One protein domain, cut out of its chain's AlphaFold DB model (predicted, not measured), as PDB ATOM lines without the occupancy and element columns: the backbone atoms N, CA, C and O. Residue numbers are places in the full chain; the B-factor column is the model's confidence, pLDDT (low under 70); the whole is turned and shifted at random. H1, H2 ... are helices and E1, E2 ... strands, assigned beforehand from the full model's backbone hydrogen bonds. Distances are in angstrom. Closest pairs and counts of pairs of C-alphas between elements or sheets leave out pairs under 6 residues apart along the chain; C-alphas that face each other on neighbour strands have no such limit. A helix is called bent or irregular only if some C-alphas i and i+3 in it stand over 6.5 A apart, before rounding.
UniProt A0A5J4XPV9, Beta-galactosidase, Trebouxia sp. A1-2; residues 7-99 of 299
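What this domain is: This is residues 7 to 99 of the 299 residues of the protein "Beta-galactosidase" of Trebouxia sp. A1-2 (UniProt A0A5J4XPV9). With little regular structure, a small hairpin, E1 and E2, makes one end of an elongated shape, and helices H1 and H2, side by side, the other; long loops join them. The printed part has 93 residues, 37 in named elements, in order H1, E1, E2, H2, with an antiparallel sheet E1 - E2 and mixed class. It is loose, with radius of gyration of the C-alphas 17.3 A and spans of 53 by 31 by 24 A.

Where its parts are: E1, residues 43 to 46, and E2, residues 56 to 59, are short. H1, residues 7 to 22, 20.3 A long, begins at C-alpha (167.059, 183.136, 213.017); it is irregular, C-alphas 17 and 20 being 8.6 A apart. H2, residues 86 to 98, 18.2 A long, ends at C-alpha (178.375, 170.044, 223.244).

How they stand to each other: In the E1 and E2 hairpin, at 154 degrees, N 44 and O 58 are within hydrogen-bond range, 2.9 A. H1 and H2 touch, closest C-alphas Thr 10 and Ile 90, 6.0 A, at a shallow tilt of 16 degrees, the same way. Every O i to N i+4 pair is within range in H2, 9 of 12 in H1.

The domain as a whole: The farthest C-alphas, Gly 52 and Gly 99, are 56.0 A apart. The printed part has no cut. Links H1 to E1 and E2 to H2 are long. Residues 47 to 54 and 82 to 83 have pLDDT under 70.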
ATOM      1  N   GLN A   7     167.025 182.663 211.634       91.12
ATOM      2  CA  GLN A   7     167.059 183.136 213.017       91.12
ATOM      3  C   GLN A   7     166.020 182.412 213.875       91.12
ATOM      4  O   GLN A   7     166.374 181.823 214.888       91.12
ATOM      5  N   VAL A   8     164.762 182.372 213.416       92.00
ATOM      6  CA  VAL A   8     163.664 181.705 214.139       92.00
ATOM      7  C   VAL A   8     163.983 180.229 214.370       92.00
ATOM      8  O   VAL A   8     163.842 179.737 215.485       92.00
ATOM      9  N   LEU A   9     164.476 179.535 213.338       92.62
ATOM     10  CA  LEU A   9     164.901 178.139 213.452       92.62
ATOM     11  C   LEU A   9     165.983 177.953 214.530       92.62
ATOM     12  O   LEU A   9     165.896 177.036 215.344       92.62
ATOM     13  N   THR A  10     167.001 178.816 214.530       93.25
ATOM     14  CA  THR A  10     168.151 178.708 215.442       93.25
ATOM     15  C   THR A  10     167.773 179.038 216.885       93.25
ATOM     16  O   THR A  10     168.258 178.377 217.807       93.25
ATOM     17  N   ASP A  11     166.889 180.014 217.085       94.12
ATOM     18  CA  ASP A  11     166.387 180.388 218.407       94.12
ATOM     19  C   ASP A  11     165.563 179.248 219.010       94.12
ATOM     20  O   ASP A  11     165.862 178.797 220.117       94.12
ATOM     21  N   SER A  12     164.607 178.694 218.254       95.62
ATOM     22  CA  SER A  12     163.817 177.538 218.701       95.62
ATOM     23  C   SER A  12     164.688 176.308 218.964       95.62
ATOM     24  O   SER A  12     164.485 175.601 219.950       95.62
ATOM     25  N   PHE A  13     165.691 176.052 218.118       96.25
ATOM     26  CA  PHE A  13     166.639 174.964 218.351       96.25
ATOM     27  C   PHE A  13     167.428 175.158 219.652       96.25
ATOM     28  O   PHE A  13     167.551 174.225 220.445       96.25
ATOM     29  N   SER A  14     167.924 176.371 219.901       95.50
ATOM     30  CA  SER A  14     168.678 176.694 221.118       95.50
ATOM     31  C   SER A  14     167.813 176.578 222.375       95.50
ATOM     32  O   SER A  14     168.292 176.096 223.401       95.50
ATOM     33  N   GLU A  15     166.539 176.965 222.295       96.81
ATOM     34  CA  GLU A  15     165.567 176.788 223.379       96.81
ATOM     35  C   GLU A  15     165.341 175.305 223.698       96.81
ATOM     36  O   GLU A  15     165.417 174.913 224.864       96.81
ATOM     37  N   ILE A  16     165.152 174.463 222.672       97.44
ATOM     38  CA  ILE A  16     165.036 173.009 222.855       97.44
ATOM     39  C   ILE A  16     166.295 172.464 223.529       97.44
ATOM     40  O   ILE A  16     166.188 171.748 224.521       97.44
ATOM     41  N   LEU A  17     167.488 172.828 223.051       95.94
ATOM     42  CA  LEU A  17     168.743 172.369 223.647       95.94
ATOM     43  C   LEU A  17     168.929 172.834 225.094       95.94
ATOM     44  O   LEU A  17     169.582 172.140 225.863       95.94
ATOM     45  N   ALA A  18     168.379 173.981 225.493       95.62
ATOM     46  CA  ALA A  18     168.459 174.474 226.868       95.62
ATOM     47  C   ALA A  18     167.458 173.794 227.823       95.62
ATOM     48  O   ALA A  18     167.582 173.938 229.046       95.62
ATOM     49  N   TYR A  19     166.482 173.048 227.295       96.50
ATOM     50  CA  TYR A  19     165.422 172.425 228.083       96.50
ATOM     51  C   TYR A  19     165.979 171.561 229.222       96.50
ATOM     52  O   TYR A  19     166.854 170.722 229.012       96.50
ATOM     53  N   ASN A  20     165.451 171.774 230.434       93.94
ATOM     54  CA  ASN A  20     165.770 171.026 231.653       93.94
ATOM     55  C   ASN A  20     167.273 170.707 231.799       93.94
ATOM     56  O   ASN A  20     167.689 169.550 231.728       93.94
ATOM     57  N   GLN A  21     168.077 171.759 231.979       92.56
ATOM     58  CA  GLN A  21     169.531 171.671 232.179       92.56
ATOM     59  C   GLN A  21     170.275 170.987 231.021       92.56
ATOM     60  O   GLN A  21     171.266 170.294 231.240       92.56
ATOM     61  N   GLY A  22     169.813 171.186 229.786       92.19
ATOM     62  CA  GLY A  22     170.500 170.655 228.613       92.19
ATOM     63  C   GLY A  22     170.063 169.256 228.176       92.19
ATOM     64  O   GLY A  22     170.817 168.582 227.487       92.19
ATOM     65  N   SER A  23     168.891 168.785 228.606       94.44
ATOM     66  CA  SER A  23     168.401 167.427 228.314       94.44
ATOM     67  C   SER A  23     167.432 167.345 227.132       94.44
ATOM     68  O   SER A  23     166.971 166.253 226.790       94.44
ATOM     69  N   GLY A  24     167.105 168.471 226.496       95.75
ATOM     70  CA  GLY A  24     166.252 168.477 225.313       95.75
ATOM     71  C   GLY A  24     166.881 167.735 224.136       95.75
ATOM     72  O   GLY A  24     168.082 167.798 223.895       95.75
ATOM     73  N   SER A  25     166.046 167.020 223.388       94.62
ATOM     74  CA  SER A  25     166.433 166.299 222.175       94.62
ATOM     75  C   SER A  25     165.548 166.746 221.021       94.62
ATOM     76  O   SER A  25     164.381 167.079 221.221       94.62
ATOM     77  N   VAL A  26     166.093 166.746 219.807       95.44
ATOM     78  CA  VAL A  26     165.375 167.188 218.611       95.44
ATOM     79  C   VAL A  26     165.668 166.271 217.435       95.44
ATOM     80  O   VAL A  26     166.771 165.744 217.295       95.44
ATOM     81  N   ASN A  27     164.673 166.120 216.567       96.38
ATOM     82  CA  ASN A  27     164.840 165.587 215.227       96.38
ATOM     83  C   ASN A  27     164.427 166.673 214.225       96.38
ATOM     84  O   ASN A  27     163.311 167.185 214.302       96.38
ATOM     85  N   PHE A  28     165.317 167.033 213.302       95.00
ATOM     86  CA  PHE A  28     165.011 168.037 212.287       95.00
ATOM     87  C   PHE A  28     164.178 167.418 211.166       95.00
ATOM     88  O   PHE A  28     164.667 166.573 210.416       95.00
ATOM     89  N   TYR A  29     162.942 167.892 211.019       93.81
ATOM     90  CA  TYR A  29     162.085 167.582 209.880       93.81
ATOM     91  C   TYR A  29     162.026 168.797 208.936       93.81
ATOM     92  O   TYR A  29     161.315 169.759 209.212       93.81
ATOM     93  N   MET A  30     162.766 168.840 207.830       94.31
ATOM     94  CA  MET A  30     163.814 167.908 207.392       94.31
ATOM     95  C   MET A  30     165.202 168.537 207.610       94.31
ATOM     96  O   MET A  30     165.371 169.748 207.481       94.31
ATOM     97  N   ALA A  31     166.218 167.733 207.941       93.38
ATOM     98  CA  ALA A  31     167.613 168.197 207.918       93.38
ATOM     99  C   ALA A  31     168.134 168.337 206.474       93.38
ATOM    100  O   ALA A  31     168.810 169.309 206.132       93.38
ATOM    101  N   HIS A  32     167.767 167.358 205.650       95.06
ATOM    102  CA  HIS A  32     167.919 167.283 204.206       95.06
ATOM    103  C   HIS A  32     166.672 166.565 203.682       95.06
ATOM    104  O   HIS A  32     166.408 165.442 204.117       95.06
ATOM    105  N   GLY A  33     165.877 167.211 202.832       95.19
ATOM    106  CA  GLY A  33     164.658 166.594 202.306       95.19
ATOM    107  C   GLY A  33     164.872 165.853 200.980       95.19
ATOM    108  O   GLY A  33     164.391 164.733 200.831       95.19
ATOM    109  N   GLY A  34     165.658 166.417 200.056       96.12
ATOM    110  CA  GLY A  34     166.014 165.766 198.789       96.12
ATOM    111  C   GLY A  34     164.943 165.922 197.703       96.12
ATOM    112  O   GLY A  34     164.445 167.024 197.478       96.12
ATOM    113  N   THR A  35     164.604 164.824 197.021       97.81
ATOM    114  CA  THR A  35     163.739 164.819 195.827       97.81
ATOM    115  C   THR A  35     162.749 163.655 195.853       97.81
ATOM    116  O   THR A  35     163.117 162.511 196.122       97.81
ATOM    117  N   ASN A  36     161.500 163.925 195.476       97.12
ATOM    118  CA  ASN A  36     160.484 162.915 195.186       97.12
ATOM    119  C   ASN A  36     160.624 162.430 193.730       97.12
ATOM    120  O   ASN A  36     159.973 162.963 192.833       97.12
ATOM    121  N   PHE A  37     161.505 161.463 193.469       95.88
ATOM    122  CA  PHE A  37     161.755 160.971 192.106       95.88
ATOM    123  C   PHE A  37     160.564 160.214 191.495       95.88
ATOM    124  O   PHE A  37     159.825 159.510 192.178       95.88
ATOM    125  N   GLY A  38     160.420 160.284 190.169       93.00
ATOM    126  CA  GLY A  38     159.373 159.555 189.447       93.00
ATOM    127  C   GLY A  38     157.970 159.883 189.969       93.00
ATOM    128  O   GLY A  38     157.621 161.049 190.131       93.00
ATOM    129  N   TRP A  39     157.177 158.847 190.254       93.44
ATOM    130  CA  TRP A  39     155.785 158.964 190.711       93.44
ATOM    131  C   TRP A  39     155.626 158.948 192.242       93.44
ATOM    132  O   TRP A  39     154.565 158.574 192.740       93.44
ATOM    133  N   THR A  40     156.670 159.278 193.013       94.00
ATOM    134  CA  THR A  40     156.641 159.125 194.484       94.00
ATOM    135  C   THR A  40     156.181 160.364 195.242       94.00
ATOM    136  O   THR A  40     156.022 160.294 196.460       94.00
ATOM    137  N   ALA A  41     155.999 161.502 194.567       95.25
ATOM    138  CA  ALA A  41     155.446 162.688 195.212       95.25
ATOM    139  C   ALA A  41     154.049 162.371 195.768       95.25
ATOM    140  O   ALA A  41     153.269 161.661 195.139       95.25
ATOM    141  N   GLY A  42     153.749 162.872 196.967       94.06
ATOM    142  CA  GLY A  42     152.425 162.744 197.576       94.06
ATOM    143  C   GLY A  42     151.494 163.892 197.195       94.06
ATOM    144  O   GLY A  42     151.784 164.693 196.304       94.06
ATOM    145  N   ALA A  43     150.400 164.010 197.929       93.19
ATOM    146  CA  ALA A  43     149.510 165.157 197.892       93.19
ATOM    147  C   ALA A  43     148.886 165.394 199.268       93.19
ATOM    148  O   ALA A  43     148.920 164.514 200.128       93.19
ATOM    149  N   GLY A  44     148.299 166.571 199.450       89.06
ATOM    150  CA  GLY A  44     147.417 166.876 200.568       89.06
ATOM    151  C   GLY A  44     146.019 167.251 200.091       89.06
ATOM    152  O   GLY A  44     145.802 167.560 198.917       89.06
ATOM    153  N   ILE A  45     145.072 167.266 201.025       84.62
ATOM    154  CA  ILE A  45     143.729 167.810 200.819       84.62
ATOM    155  C   ILE A  45     143.572 169.038 201.720       84.62
ATOM    156  O   ILE A  45     143.594 168.933 202.945       84.62
ATOM    157  N   ALA A  46     143.426 170.216 201.119       78.44
ATOM    158  CA  ALA A  46     143.178 171.450 201.848       78.44
ATOM    159  C   ALA A  46     141.683 171.592 202.174       78.44
ATOM    160  O   ALA A  46     140.830 171.474 201.294       78.44
ATOM    161  N   LEU A  47     141.379 171.897 203.441       63.97
ATOM    162  CA  LEU A  47     140.011 172.067 203.960       63.97
ATOM    163  C   LEU A  47     139.452 173.495 203.805       63.97
ATOM    164  O   LEU A  47     138.390 173.798 204.340       63.97
ATOM    165  N   TYR A  48     140.158 174.374 203.090       52.97
ATOM    166  CA  TYR A  48     139.801 175.789 202.953       52.97
ATOM    167  C   TYR A  48     140.015 176.284 201.518       52.97
ATOM    168  O   TYR A  48     140.733 177.254 201.282       52.97
ATOM    169  N   ALA A  49     139.413 175.612 200.538       50.56
ATOM    170  CA  ALA A  49     138.956 176.358 199.371       50.56
ATOM    171  C   ALA A  49     137.723 177.161 199.829       50.56
ATOM    172  O   ALA A  49     136.997 176.679 200.692       50.56
ATOM    173  N   GLU A  50     137.559 178.391 199.337       52.00
ATOM    174  CA  GLU A  50     136.535 179.402 199.681       52.00
ATOM    175  C   GLU A  50     135.198 178.865 200.241       52.00
ATOM    176  O   GLU A  50     134.762 177.785 199.860       52.00
ATOM    177  N   GLU A  51     134.504 179.617 201.113       43.41
ATOM    178  CA  GLU A  51     133.207 179.198 201.686       43.41
ATOM    179  C   GLU A  51     132.278 178.560 200.627       43.41
ATOM    180  O   GLU A  51     131.768 179.231 199.733       43.41
ATOM    181  N   GLY A  52     132.080 177.238 200.730       51.69
ATOM    182  CA  GLY A  52     131.273 176.438 199.797       51.69
ATOM    183  C   GLY A  52     132.040 175.594 198.763       51.69
ATOM    184  O   GLY A  52     131.396 174.842 198.035       51.69
ATOM    185  N   ALA A  53     133.375 175.657 198.699       56.97
ATOM    186  CA  ALA A  53     134.185 174.997 197.663       56.97
ATOM    187  C   ALA A  53     134.643 173.556 197.989       56.97
ATOM    188  O   ALA A  53     135.183 172.880 197.115       56.97
ATOM    189  N   GLY A  54     134.387 173.052 199.199       65.25
ATOM    190  CA  GLY A  54     134.717 171.672 199.580       65.25
ATOM    191  C   GLY A  54     136.222 171.387 199.718       65.25
ATOM    192  O   GLY A  54     137.039 172.294 199.867       65.25
ATOM    193  N   GLU A  55     136.574 170.100 199.731       74.50
ATOM    194  CA  GLU A  55     137.956 169.598 199.785       74.50
ATOM    195  C   GLU A  55     138.715 169.933 198.484       74.50
ATOM    196  O   GLU A  55     138.222 169.637 197.396       74.50
ATOM    197  N   SER A  56     139.926 170.503 198.576       85.94
ATOM    198  CA  SER A  56     140.785 170.774 197.409       85.94
ATOM    199  C   SER A  56     142.053 169.922 197.428       85.94
ATOM    200  O   SER A  56     142.836 169.970 198.376       85.94
ATOM    201  N   TYR A  57     142.274 169.161 196.359       90.62
ATOM    202  CA  TYR A  57     143.471 168.355 196.140       90.62
ATOM    203  C   TYR A  57     144.681 169.232 195.795       90.62
ATOM    204  O   TYR A  57     144.632 170.058 194.880       90.62
ATOM    205  N   GLN A  58     145.788 169.022 196.503       91.56
ATOM    206  CA  GLN A  58     147.040 169.751 196.330       91.56
ATOM    207  C   GLN A  58     148.198 168.771 196.157       91.56
ATOM    208  O   GLN A  58     148.738 168.244 197.131       91.56
ATOM    209  N   ALA A  59     148.596 168.544 194.907       93.19
ATOM    210  CA  ALA A  59     149.774 167.747 194.596       93.19
ATOM    211  C   ALA A  59     151.038 168.373 195.203       93.19
ATOM    212  O   ALA A  59     151.288 169.575 195.059       93.19
ATOM    213  N   HIS A  60     151.864 167.553 195.852       93.75
ATOM    214  CA  HIS A  60     153.210 167.969 196.220       93.75
ATOM    215  C   HIS A  60     154.089 168.023 194.971       93.75
ATOM    216  O   HIS A  60     153.930 167.240 194.036       93.75
ATOM    217  N   ILE A  61     155.038 168.954 194.961       95.31
ATOM    218  CA  ILE A  61     155.997 169.063 193.865       95.31
ATOM    219  C   ILE A  61     157.106 168.004 193.993       95.31
ATOM    220  O   ILE A  61     157.304 167.392 195.047       95.31
ATOM    221  N   THR A  62     157.864 167.818 192.913       97.00
ATOM    222  CA  THR A  62     159.012 166.900 192.851       97.00
ATOM    223  C   THR A  62     160.120 167.288 193.827       97.00
ATOM    224  O   THR A  62     160.637 166.426 194.531       97.00
ATOM    225  N   SER A  63     160.462 168.577 193.906       96.75
ATOM    226  CA  SER A  63     161.461 169.050 194.865       96.75
ATOM    227  C   SER A  63     160.969 168.833 196.292       96.75
ATOM    228  O   SER A  63     159.873 169.264 196.662       96.75
ATOM    229  N   TYR A  64     161.796 168.184 197.103       96.00
ATOM    230  CA  TYR A  64     161.590 168.068 198.539       96.00
ATOM    231  C   TYR A  64     162.693 168.816 199.292       96.00
ATOM    232  O   TYR A  64     163.052 168.433 200.396       96.00
ATOM    233  N   ASP A  65     163.220 169.905 198.710       94.25
ATOM    234  CA  ASP A  65     164.233 170.768 199.335       94.25
ATOM    235  C   ASP A  65     163.823 171.216 200.742       94.25
ATOM    236  O   ASP A  65     164.639 171.229 201.658       94.25
ATOM    237  N   TYR A  66     162.531 171.521 200.907       93.31
ATOM    238  CA  TYR A  66     161.891 171.816 202.187       93.31
ATOM    239  C   TYR A  66     162.484 173.034 202.925       93.31
ATOM    240  O   TYR A  66     162.202 173.218 204.106       93.31
ATOM    241  N   ASP A  67     163.270 173.888 202.252       91.56
ATOM    242  CA  ASP A  67     163.987 175.002 202.888       91.56
ATOM    243  C   ASP A  67     164.865 174.501 204.062       91.56
ATOM    244  O   ASP A  67     164.945 175.089 205.152       91.56
ATOM    245  N   CYS A  68     165.485 173.337 203.834       91.38
ATOM    246  CA  CYS A  68     166.352 172.621 204.762       91.38
ATOM    247  C   CYS A  68     167.687 173.328 205.031       91.38
ATOM    248  O   CYS A  68     168.090 174.275 204.362       91.38
ATOM    249  N   MET A  69     168.434 172.798 206.006       91.44
ATOM    250  CA  MET A  69     169.841 173.167 206.219       91.44
ATOM    251  C   MET A  69     170.745 172.693 205.073       91.44
ATOM    252  O   MET A  69     171.743 173.342 204.764       91.44
ATOM    253  N   VAL A  70     170.409 171.551 204.470       93.44
ATOM    254  CA  VAL A  70     171.085 170.980 203.304       93.44
ATOM    255  C   VAL A  70     170.076 170.899 202.164       93.44
ATOM    256  O   VAL A  70     169.044 170.237 202.304       93.44
ATOM    257  N   SER A  71     170.385 171.561 201.052       92.62
ATOM    258  CA  SER A  71     169.488 171.709 199.905       92.62
ATOM    259  C   SER A  71     169.163 170.373 199.232       92.62
ATOM    260  O   SER A  71     169.822 169.360 199.478       92.62
ATOM    261  N   GLU A  72     168.205 170.377 198.306       95.12
ATOM    262  CA  GLU A  72     167.844 169.222 197.467       95.12
ATOM    263  C   GLU A  72     169.065 168.563 196.802       95.12
ATOM    264  O   GLU A  72     169.235 167.350 196.873       95.12
ATOM    265  N   ALA A  73     169.964 169.365 196.229       94.00
ATOM    266  CA  ALA A  73     171.192 168.879 195.599       94.00
ATOM    267  C   ALA A  73     172.320 168.507 196.583       94.00
ATOM    268  O   ALA A  73     173.420 168.199 196.136       94.00
ATOM    269  N   GLY A  74     172.104 168.571 197.902       93.69
ATOM    270  CA  GLY A  74     173.127 168.267 198.909       93.69
ATOM    271  C   GLY A  74     174.098 169.415 199.206       93.69
ATOM    272  O   GLY A  74     175.118 169.204 199.864       93.69
ATOM    273  N   GLN A  75     173.824 170.631 198.725       92.06
ATOM    274  CA  GLN A  75     174.636 171.798 199.065       92.06
ATOM    275  C   GLN A  75     174.275 172.305 200.462       92.06
ATOM    276  O   GLN A  75     173.116 172.317 200.864       92.06
ATOM    277  N   TYR A  76     175.274 172.786 201.188       89.75
ATOM    278  CA  TYR A  76     175.095 173.565 202.409       89.75
ATOM    279  C   TYR A  76     175.773 174.927 202.228       89.75
ATOM    280  O   TYR A  76     176.498 175.148 201.256       89.75
ATOM    281  N   GLY A  77     175.519 175.861 203.142       83.88
ATOM    282  CA  GLY A  77     176.128 177.194 203.088       83.88
ATOM    283  C   GLY A  77     175.319 178.245 202.316       83.88
ATOM    284  O   GLY A  77     175.693 179.417 202.307       83.88
ATOM    285  N   GLN A  78     174.199 177.851 201.702       80.25
ATOM    286  CA  GLN A  78     173.307 178.771 200.991       80.25
ATOM    287  C   GLN A  78     172.569 179.684 201.980       80.25
ATOM    288  O   GLN A  78     172.120 179.196 203.023       80.25
ATOM    289  N   PRO A  79     172.438 180.993 201.697       79.88
ATOM    290  CA  PRO A  79     171.769 181.917 202.604       79.88
ATOM    291  C   PRO A  79     170.338 181.453 202.876       79.88
ATOM    292  O   PRO A  79     169.586 181.144 201.951       79.88
ATOM    293  N   GLY A  80     169.974 181.397 204.157       73.94
ATOM    294  CA  GLY A  80     168.601 181.140 204.554       73.94
ATOM    295  C   GLY A  80     167.743 182.385 204.362       73.94
ATOM    296  O   GLY A  80     168.227 183.501 204.161       73.94
ATOM    297  N   ILE A  81     166.433 182.217 204.477       75.00
ATOM    298  CA  ILE A  81     165.514 183.351 204.429       75.00
ATOM    299  C   ILE A  81     165.742 184.235 205.662       75.00
ATOM    300  O   ILE A  81     165.805 183.749 206.792       75.00
ATOM    301  N   GLY A  82     165.888 185.544 205.442       65.88
ATOM    302  CA  GLY A  82     166.031 186.534 206.513       65.88
ATOM    303  C   GLY A  82     167.361 186.514 207.277       65.88
ATOM    304  O   GLY A  82     167.426 187.140 208.333       65.88
ATOM    305  N   GLY A  83     168.413 185.834 206.799       66.25
ATOM    306  CA  GLY A  83     169.687 185.805 207.525       66.25
ATOM    307  C   GLY A  83     170.794 184.910 206.940       66.25
ATOM    308  O   GLY A  83     170.744 184.560 205.760       66.25
ATOM    309  N   PRO A  84     171.814 184.565 207.757       76.56
ATOM    310  CA  PRO A  84     172.903 183.654 207.389       76.56
ATOM    311  C   PRO A  84     172.397 182.245 207.036       76.56
ATOM    312  O   PRO A  84     171.213 181.932 207.188       76.56
ATOM    313  N   ASN A  85     173.278 181.368 206.546       87.81
ATOM    314  CA  ASN A  85     172.866 180.005 206.213       87.81
ATOM    315  C   ASN A  85     172.481 179.201 207.469       87.81
ATOM    316  O   ASN A  85     173.130 179.263 208.515       87.81
ATOM    317  N   LYS A  86     171.403 178.420 207.352       92.12
ATOM    318  CA  LYS A  86     170.853 177.624 208.460       92.12
ATOM    319  C   LYS A  86     171.834 176.562 208.961       92.12
ATOM    320  O   LYS A  86     171.874 176.280 210.152       92.12
ATOM    321  N   TYR A  87     172.626 175.982 208.061       93.44
ATOM    322  CA  TYR A  87     173.562 174.904 208.383       93.44
ATOM    323  C   TYR A  87     174.629 175.331 209.402       93.44
ATOM    324  O   TYR A  87     174.818 174.658 210.414       93.44
ATOM    325  N   GLU A  88     175.306 176.454 209.167       92.44
ATOM    326  CA  GLU A  88     176.352 176.975 210.050       92.44
ATOM    327  C   GLU A  88     175.765 177.462 211.371       92.44
ATOM    328  O   GLU A  88     176.310 177.141 212.422       92.44
ATOM    329  N   MET A  89     174.615 178.145 211.344       93.62
ATOM    330  CA  MET A  89     173.959 178.610 212.573       93.62
ATOM    331  C   MET A  89     173.597 177.449 213.509       93.62
ATOM    332  O   MET A  89     173.868 177.503 214.711       93.62
ATOM    333  N   ILE A  90     173.042 176.365 212.960       94.31
ATOM    334  CA  ILE A  90     172.720 175.165 213.738       94.31
ATOM    335  C   ILE A  90     173.993 174.454 214.204       94.31
ATOM    336  O   ILE A  90     174.078 174.037 215.360       94.31
ATOM    337  N   ARG A  91     175.019 174.364 213.355       94.50
ATOM    338  CA  ARG A  91     176.315 173.777 213.717       94.50
ATOM    339  C   ARG A  91     176.996 174.530 214.865       94.50
ATOM    340  O   ARG A  91     177.534 173.894 215.772       94.50
ATOM    341  N   ASP A  92     176.934 175.857 214.862       94.56
ATOM    342  CA  ASP A  92     177.452 176.705 215.935       94.56
ATOM    343  C   ASP A  92     176.678 176.510 217.241       94.56
ATOM    344  O   ASP A  92     177.281 176.453 218.316       94.56
ATOM    345  N   ALA A  93     175.351 176.376 217.171       94.69
ATOM    346  CA  ALA A  93     174.529 176.063 218.336       94.69
ATOM    347  C   ALA A  93     174.873 174.679 218.922       94.69
ATOM    348  O   ALA A  93     175.068 174.561 220.133       94.69
ATOM    349  N   VAL A  94     175.065 173.657 218.075       95.19
ATOM    350  CA  VAL A  94     175.529 172.322 218.502       95.19
ATOM    351  C   VAL A  94     176.895 172.405 219.178       95.19
ATOM    352  O   VAL A  94     177.069 171.874 220.272       95.19
ATOM    353  N   LYS A  95     177.861 173.100 218.570       96.06
ATOM    354  CA  LYS A  95     179.205 173.291 219.132       96.06
ATOM    355  C   LYS A  95     179.160 173.921 220.524       96.06
ATOM    356  O   LYS A  95     179.834 173.448 221.438       96.06
ATOM    357  N   LYS A  96     178.361 174.980 220.691       94.75
ATOM    358  CA  LYS A  96     178.182 175.668 221.980       94.75
ATOM    359  C   LYS A  96     177.592 174.741 223.040       94.75
ATOM    360  O   LYS A  96     178.058 174.766 224.173       94.75
ATOM    361  N   HIS A  97     176.600 173.934 222.674       94.00
ATOM    362  CA  HIS A  97     175.940 173.016 223.599       94.00
ATOM    363  C   HIS A  97     176.828 171.824 223.987       94.00
ATOM    364  O   HIS A  97     176.922 171.484 225.162       94.00
ATOM    365  N   MET A  98     177.524 171.220 223.019       92.31
ATOM    366  CA  MET A  98     178.375 170.044 223.244       92.31
ATOM    367  C   MET A  98     179.746 170.388 223.845       92.31
ATOM    368  O   MET A  98     180.419 169.510 224.381       92.31
ATOM    369  N   GLY A  99     180.193 171.642 223.728       95.31
ATOM    370  CA  GLY A  99     181.507 172.085 224.202       95.31
ATOM    371  C   GLY A  99     182.687 171.543 223.386       95.31
ATOM    372  O   GLY A  99     183.832 171.638 223.827       95.31
TER     373      GLY A  99